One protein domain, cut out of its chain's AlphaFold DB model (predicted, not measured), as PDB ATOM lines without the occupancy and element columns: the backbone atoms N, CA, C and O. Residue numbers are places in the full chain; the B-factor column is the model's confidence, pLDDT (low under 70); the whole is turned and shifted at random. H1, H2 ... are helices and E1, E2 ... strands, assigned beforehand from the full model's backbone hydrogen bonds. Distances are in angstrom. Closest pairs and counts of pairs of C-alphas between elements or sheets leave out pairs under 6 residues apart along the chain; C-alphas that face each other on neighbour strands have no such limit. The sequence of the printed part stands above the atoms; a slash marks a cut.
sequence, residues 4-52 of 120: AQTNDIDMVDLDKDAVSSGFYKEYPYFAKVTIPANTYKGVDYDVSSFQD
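What this domain is: This is residues 4 to 52 of the 120 residues of the protein "Putative TRAP-type transporter, periplasmic component" of Desulfotignum phosphitoxidans DSM 13687 (UniProt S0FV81). A small, loosely built rod: an antiparallel hairpin of two strands, E1 and E2, with H1 packed on E2 through its residues 14 to 19 and the short H2 at one end of the rod. The opposite end is made of residues without a named element, the opening stretch from residue 4 and the long link between E1 and E2. The printed part has 49 residues, with H1, H2, E1 and E2 in that order along it; under half of the residues, 22, are in named elements, and the class is mixed, helices and strands. The whole is loose, with a radius of gyration of the C-alphas of 12.3 A and spans of 36 by 17 by 16 A.

Where its parts are: Start at C-alpha 4, at (93.153, 131.910, 147.836), and read through residues 4 to 13, which hold no named helix and no named strand. Find C-alpha 14 at (91.327, 131.871, 165.242); here H1 begins, and it takes residues 14 to 21, 10.7 A from first to last C-alpha. H2 follows in residues 23 to 26, four residues. E1 is residues 31 to 35, 12.7 A long. E2 is residues 47 to 51, 12.4 A long, and ends at C-alpha 51, at (101.580, 131.782, 164.666).

How they stand to each other: Look first at the hairpin of E1 and E2, which are antiparallel neighbours with 141 degrees between their directions. The C-alphas of Lys 32 and Phe 50 face each other at 4.4 A. Within hydrogen-bond range you find N 31 and O 51 at 2.8 A, and N 33 and O 49 at 2.9 A. Next compare H1 with E2: they have 9 pairs of C-alphas within 8 A, and the closest are those of Asp 15 and Ser 49, 4.3 A apart. Between H1 and E1 the closest C-alphas are those of Asp 15 and Lys 32, 6.8 A apart. H1 and H2 are close but not clearly touching; their closest C-alphas, those of Ala 18 and Tyr 24, are 6.6 A apart. H2 and E2 are apart. In H1 every O i to N i+4 pair is within hydrogen-bond range; H2 is too short for such a pair, and its 1 pair of O i to N i+3 is within range.

The domain as a whole: The two C-alphas farthest apart, those of Thr 6 and Lys 25, are 36.7 A from each other. The links H1 to H2 and H2 to E1 are tight, while E1 to E2 is a long link of 11 residues. The printed part has no cut. Its mean pLDDT is 93.6, and no printed residue is under 70 in this model.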
ATOM      1  N   ALA A   4      93.482 130.511 147.551       85.12
ATOM      2  CA  ALA A   4      93.153 131.910 147.836       85.12
ATOM      3  C   ALA A   4      93.396 132.887 146.663       85.12
ATOM      4  O   ALA A   4      92.998 134.043 146.726       85.12
ATOM      5  N   GLN A   5      94.091 132.463 145.600       84.69
ATOM      6  CA  GLN A   5      94.320 133.298 144.413       84.69
ATOM      7  C   GLN A   5      93.223 133.131 143.360       84.69
ATOM      8  O   GLN A   5      93.035 134.017 142.529       84.69
ATOM      9  N   THR A   6      92.537 131.988 143.360       89.12
ATOM     10  CA  THR A   6      91.614 131.592 142.287       89.12
ATOM     11  C   THR A   6      90.157 131.540 142.722       89.12
ATOM     12  O   THR A   6      89.294 131.400 141.865       89.12
ATOM     13  N   ASN A   7      89.882 131.638 144.021       90.56
ATOM     14  CA  ASN A   7      88.540 131.535 144.582       90.56
ATOM     15  C   ASN A   7      88.267 132.709 145.514       90.56
ATOM     16  O   ASN A   7      89.201 133.284 146.077       90.56
ATOM     17  N   ASP A   8      86.986 133.005 145.698       91.94
ATOM     18  CA  ASP A   8      86.543 133.843 146.801       91.94
ATOM     19  C   ASP A   8      86.708 133.044 148.096       91.94
ATOM     20  O   ASP A   8      86.338 131.868 148.174       91.94
ATOM     21  N   ILE A   9      87.334 133.670 149.086       93.94
ATOM     22  CA  ILE A   9      87.623 133.060 150.379       93.94
ATOM     23  C   ILE A   9      87.183 133.992 151.498       93.94
ATOM     24  O   ILE A   9      87.057 135.197 151.299       93.94
ATOM     25  N   ASP A  10      87.012 133.410 152.678       92.56
ATOM     26  CA  ASP A  10      86.857 134.143 153.925       92.56
ATOM     27  C   ASP A  10      87.899 133.647 154.931       92.56
ATOM     28  O   ASP A  10      88.410 132.525 154.807       92.56
ATOM     29  N   MET A  11      88.240 134.485 155.904       93.44
ATOM     30  CA  MET A  11      89.258 134.188 156.906       93.44
ATOM     31  C   MET A  11      88.627 134.149 158.294       93.44
ATOM     32  O   MET A  11      87.988 135.098 158.733       93.44
ATOM     33  N   VAL A  12      88.828 133.042 159.002       94.44
ATOM     34  CA  VAL A  12      88.284 132.855 160.351       94.44
ATOM     35  C   VAL A  12      89.230 133.471 161.380       94.44
ATOM     36  O   VAL A  12      90.434 133.220 161.336       94.44
ATOM     37  N   ASP A  13      88.682 134.238 162.325       94.44
ATOM     38  CA  ASP A  13      89.413 134.691 163.512       94.44
ATOM     39  C   ASP A  13      89.671 133.504 164.447       94.44
ATOM     40  O   ASP A  13      88.782 133.056 165.176       94.44
ATOM     41  N   LEU A  14      90.900 132.992 164.409       96.50
ATOM     42  CA  LEU A  14      91.327 131.871 165.242       96.50
ATOM     43  C   LEU A  14      91.864 132.321 166.610       96.50
ATOM     44  O   LEU A  14      91.958 131.493 167.516       96.50
ATOM     45  N   ASP A  15      92.207 133.603 166.796       96.69
ATOM     46  CA  ASP A  15      92.693 134.094 168.096       96.69
ATOM     47  C   ASP A  15      91.582 134.023 169.142       96.69
ATOM     48  O   ASP A  15      91.822 133.606 170.276       96.69
ATOM     49  N   LYS A  16      90.349 134.365 168.762       95.31
ATOM     50  CA  LYS A  16      89.188 134.276 169.655       95.31
ATOM     51  C   LYS A  16      89.003 132.866 170.232       95.31
ATOM     52  O   LYS A  16      88.793 132.704 171.442       95.31
ATOM     53  N   ASP A  17      89.113 131.849 169.386       95.00
ATOM     54  CA  ASP A  17      88.972 130.448 169.790       95.00
ATOM     55  C   ASP A  17      90.187 129.978 170.603       95.00
ATOM     56  O   ASP A  17      90.031 129.325 171.639       95.00
ATOM     57  N   ALA A  18      91.398 130.389 170.218       96.75
ATOM     58  CA  ALA A  18      92.618 130.112 170.974       96.75
ATOM     59  C   ALA A  18      92.581 130.723 172.392       96.75
ATOM     60  O   ALA A  18      92.944 130.071 173.374       96.75
ATOM     61  N   VAL A  19      92.085 131.954 172.544       96.56
ATOM     62  CA  VAL A  19      91.918 132.587 173.862       96.56
ATOM     63  C   VAL A  19      90.891 131.834 174.705       96.56
ATOM     64  O   VAL A  19      91.172 131.511 175.860       96.56
ATOM     65  N   SER A  20      89.706 131.563 174.151       96.81
ATOM     66  CA  SER A  20      88.591 130.986 174.915       96.81
ATOM     67  C   SER A  20      88.841 129.543 175.359       96.81
ATOM     68  O   SER A  20      88.432 129.162 176.456       96.81
ATOM     69  N   SER A  21      89.563 128.764 174.554       96.94
ATOM     70  CA  SER A  21      89.955 127.387 174.876       96.94
ATOM     71  C   SER A  21      91.115 127.286 175.872       96.94
ATOM     72  O   SER A  21      91.354 126.216 176.423       96.94
ATOM     73  N   GLY A  22      91.841 128.380 176.127       96.75
ATOM     74  CA  GLY A  22      93.072 128.347 176.920       96.75
ATOM     75  C   GLY A  22      94.296 127.842 176.148       96.75
ATOM     76  O   GLY A  22      95.329 127.604 176.773       96.75
ATOM     77  N   PHE A  23      94.214 127.748 174.818       96.50
ATOM     78  CA  PHE A  23      95.266 127.256 173.921       96.50
ATOM     79  C   PHE A  23      96.650 127.845 174.221       96.50
ATOM     80  O   PHE A  23      97.610 127.103 174.377       96.50
ATOM     81  N   TYR A  24      96.764 129.165 174.401       94.81
ATOM     82  CA  TYR A  24      98.061 129.806 174.673       94.81
ATOM     83  C   TYR A  24      98.684 129.424 176.023       94.81
ATOM     84  O   TYR A  24      99.889 129.571 176.207       94.81
ATOM     85  N   LYS A  25      97.878 128.957 176.985       93.88
ATOM     86  CA  LYS A  25      98.397 128.441 178.260       93.88
ATOM     87  C   LYS A  25      98.958 127.033 178.092       93.88
ATOM     88  O   LYS A  25      99.942 126.698 178.740       93.88
ATOM     89  N   GLU A  26      98.316 126.226 177.253       95.88
ATOM     90  CA  GLU A  26      98.725 124.849 176.973       95.88
ATOM     91  C   GLU A  26      99.924 124.797 176.014       95.88
ATOM     92  O   GLU A  26     100.836 123.994 176.202       95.88
ATOM     93  N   TYR A  27      99.966 125.711 175.042       91.88
ATOM     94  CA  TYR A  27     100.962 125.761 173.975       91.88
ATOM     95  C   TYR A  27     101.673 127.127 173.939       91.88
ATOM     96  O   TYR A  27     101.449 127.930 173.029       91.88
ATOM     97  N   PRO A  28     102.560 127.415 174.913       86.25
ATOM     98  CA  PRO A  28     103.153 128.744 175.115       86.25
ATOM     99  C   PRO A  28     104.154 129.173 174.028       86.25
ATOM    100  O   PRO A  28     104.712 130.263 174.099       86.25
ATOM    101  N   TYR A  29     104.409 128.315 173.040       84.50
ATOM    102  CA  TYR A  29     105.262 128.589 171.884       84.50
ATOM    103  C   TYR A  29     104.499 129.189 170.692       84.50
ATOM    104  O   TYR A  29     105.131 129.639 169.739       84.50
ATOM    105  N   PHE A  30     103.161 129.226 170.738       90.56
ATOM    106  CA  PHE A  30     102.361 130.001 169.791       90.56
ATOM    107  C   PHE A  30     102.168 131.432 170.295       90.56
ATOM    108  O   PHE A  30     101.837 131.664 171.459       90.56
ATOM    109  N   ALA A  31     102.323 132.397 169.395       88.75
ATOM    110  CA  ALA A  31     102.107 133.812 169.653       88.75
ATOM    111  C   ALA A  31     100.906 134.327 168.858       88.75
ATOM    112  O   ALA A  31     100.596 133.824 167.780       88.75
ATOM    113  N   LYS A  32     100.257 135.373 169.369       93.94
ATOM    114  CA  LYS A  32      99.214 136.085 168.627       93.94
ATOM    115  C   LYS A  32      99.799 136.746 167.384       93.94
ATOM    116  O   LYS A  32     100.907 137.285 167.433       93.94
ATOM    117  N   VAL A  33      99.037 136.762 166.299       94.25
ATOM    118  CA  VAL A  33      99.394 137.479 165.075       94.25
ATOM    119  C   VAL A  33      98.164 138.115 164.449       94.25
ATOM    120  O   VAL A  33      97.065 137.566 164.504       94.25
ATOM    121  N   THR A  34      98.371 139.258 163.806       96.31
ATOM    122  CA  THR A  34      97.387 139.862 162.913       96.31
ATOM    123  C   THR A  34      97.834 139.639 161.479       96.31
ATOM    124  O   THR A  34      98.939 140.030 161.103       96.31
ATOM    125  N   ILE A  35      96.974 139.023 160.674       95.19
ATOM    126  CA  ILE A  35      97.115 138.981 159.222       95.19
ATOM    127  C   ILE A  35      96.523 140.294 158.695       95.19
ATOM    128  O   ILE A  35      95.317 140.499 158.852       95.19
ATOM    129  N   PRO A  36      97.330 141.191 158.099       95.38
ATOM    130  CA  PRO A  36      96.832 142.487 157.661       95.38
ATOM    131  C   PRO A  36      95.779 142.366 156.560       95.38
ATOM    132  O   PRO A  36      95.869 141.481 155.694       95.38
ATOM    133  N   ALA A  37      94.850 143.313 156.536       96.12
ATOM    134  CA  ALA A  37      93.922 143.525 155.437       96.12
ATOM    135  C   ALA A  37      94.644 143.505 154.083       96.12
ATOM    136  O   ALA A  37      95.764 144.000 153.933       96.12
ATOM    137  N   ASN A  38      93.977 142.970 153.064       93.81
ATOM    138  CA  ASN A  38      94.478 142.839 151.694       93.81
ATOM    139  C   ASN A  38      95.671 141.880 151.525       93.81
ATOM    140  O   ASN A  38      96.275 141.839 150.450       93.81
ATOM    141  N   THR A  39      96.002 141.064 152.535       92.56
ATOM    142  CA  THR A  39      96.953 139.947 152.365       92.56
ATOM    143  C   THR A  39      96.436 138.931 151.340       92.56
ATOM    144  O   THR A  39      97.209 138.405 150.534       92.56
ATOM    145  N   TYR A  40      95.121 138.695 151.326       92.81
ATOM    146  CA  TYR A  40      94.435 137.862 150.343       92.81
ATOM    147  C   TYR A  40      93.372 138.671 149.597       92.81
ATOM    148  O   TYR A  40      92.773 139.598 150.141       92.81
ATOM    149  N   LYS A  41      93.137 138.317 148.329       91.06
ATOM    150  CA  LYS A  41      92.115 138.962 147.495       91.06
ATOM    151  C   LYS A  41      90.737 138.783 148.145       91.06
ATOM    152  O   LYS A  41      90.353 137.657 148.431       91.06
ATOM    153  N   GLY A  42      89.998 139.881 148.314       91.69
ATOM    154  CA  GLY A  42      88.637 139.867 148.868       91.69
ATOM    155  C   GLY A  42      88.557 139.908 150.397       91.69
ATOM    156  O   GLY A  42      87.458 140.027 150.920       91.69
ATOM    157  N   VAL A  43      89.694 139.868 151.101       94.69
ATOM    158  CA  VAL A  43      89.765 140.025 152.561       94.69
ATOM    159  C   VAL A  43      90.347 141.407 152.853       94.69
ATOM    160  O   VAL A  43      91.565 141.586 152.865       94.69
ATOM    161  N   ASP A  44      89.483 142.403 153.011       95.69
ATOM    162  CA  ASP A  44      89.829 143.827 153.152       95.69
ATOM    163  C   ASP A  44      89.876 144.315 154.612       95.69
ATOM    164  O   ASP A  44      89.975 145.514 154.873       95.69
ATOM    165  N   TYR A  45      89.878 143.377 155.558       95.56
ATOM    166  CA  TYR A  45      89.937 143.616 156.994       95.56
ATOM    167  C   TYR A  45      91.081 142.820 157.642       95.56
ATOM    168  O   TYR A  45      91.528 141.799 157.117       95.56
ATOM    169  N   ASP A  46      91.578 143.311 158.778       97.38
ATOM    170  CA  ASP A  46      92.592 142.616 159.574       97.38
ATOM    171  C   ASP A  46      91.992 141.366 160.228       97.38
ATOM    172  O   ASP A  46      90.899 141.415 160.796       97.38
ATOM    173  N   VAL A  47      92.729 140.255 160.205       97.38
ATOM    174  CA  VAL A  47      92.286 138.981 160.789       97.38
ATOM    175  C   VAL A  47      93.214 138.593 161.929       97.38
ATOM    176  O   VAL A  47      94.425 138.463 161.735       97.38
ATOM    177  N   SER A  48      92.650 138.374 163.114       97.81
ATOM    178  CA  SER A  48      93.408 137.883 164.268       97.81
ATOM    179  C   SER A  48      93.572 136.365 164.206       97.81
ATOM    180  O   SER A  48      92.654 135.629 163.848       97.81
ATOM    181  N   SER A  49      94.767 135.885 164.527       97.12
ATOM    182  CA  SER A  49      95.115 134.465 164.533       97.12
ATOM    183  C   SER A  49      96.279 134.214 165.502       97.12
ATOM    184  O   SER A  49      96.659 135.084 166.292       97.12
ATOM    185  N   PHE A  50      96.880 133.032 165.421       95.00
ATOM    186  CA  PHE A  50      98.137 132.685 166.072       95.00
ATOM    187  C   PHE A  50      99.174 132.198 165.059       95.00
ATOM    188  O   PHE A  50      98.840 131.770 163.954       95.00
ATOM    189  N   GLN A  51     100.444 132.263 165.444       91.25
ATOM    190  CA  GLN A  51     101.580 131.782 164.666       91.25
ATOM    191  C   GLN A  51     102.621 131.123 165.564       91.25
ATOM    192  O   GLN A  51     102.736 131.454 166.747       91.25
ATOM    193  N   ASP A  52     103.397 130.216 164.991       89.75
ATOM    194  CA  ASP A  52     104.654 129.733 165.546       89.75
ATOM    195  C   ASP A  52     105.851 130.477 164.928       89.75
ATOM    196  O   ASP A  52     105.722 131.275 163.996       89.75
TER     197      ASP A  52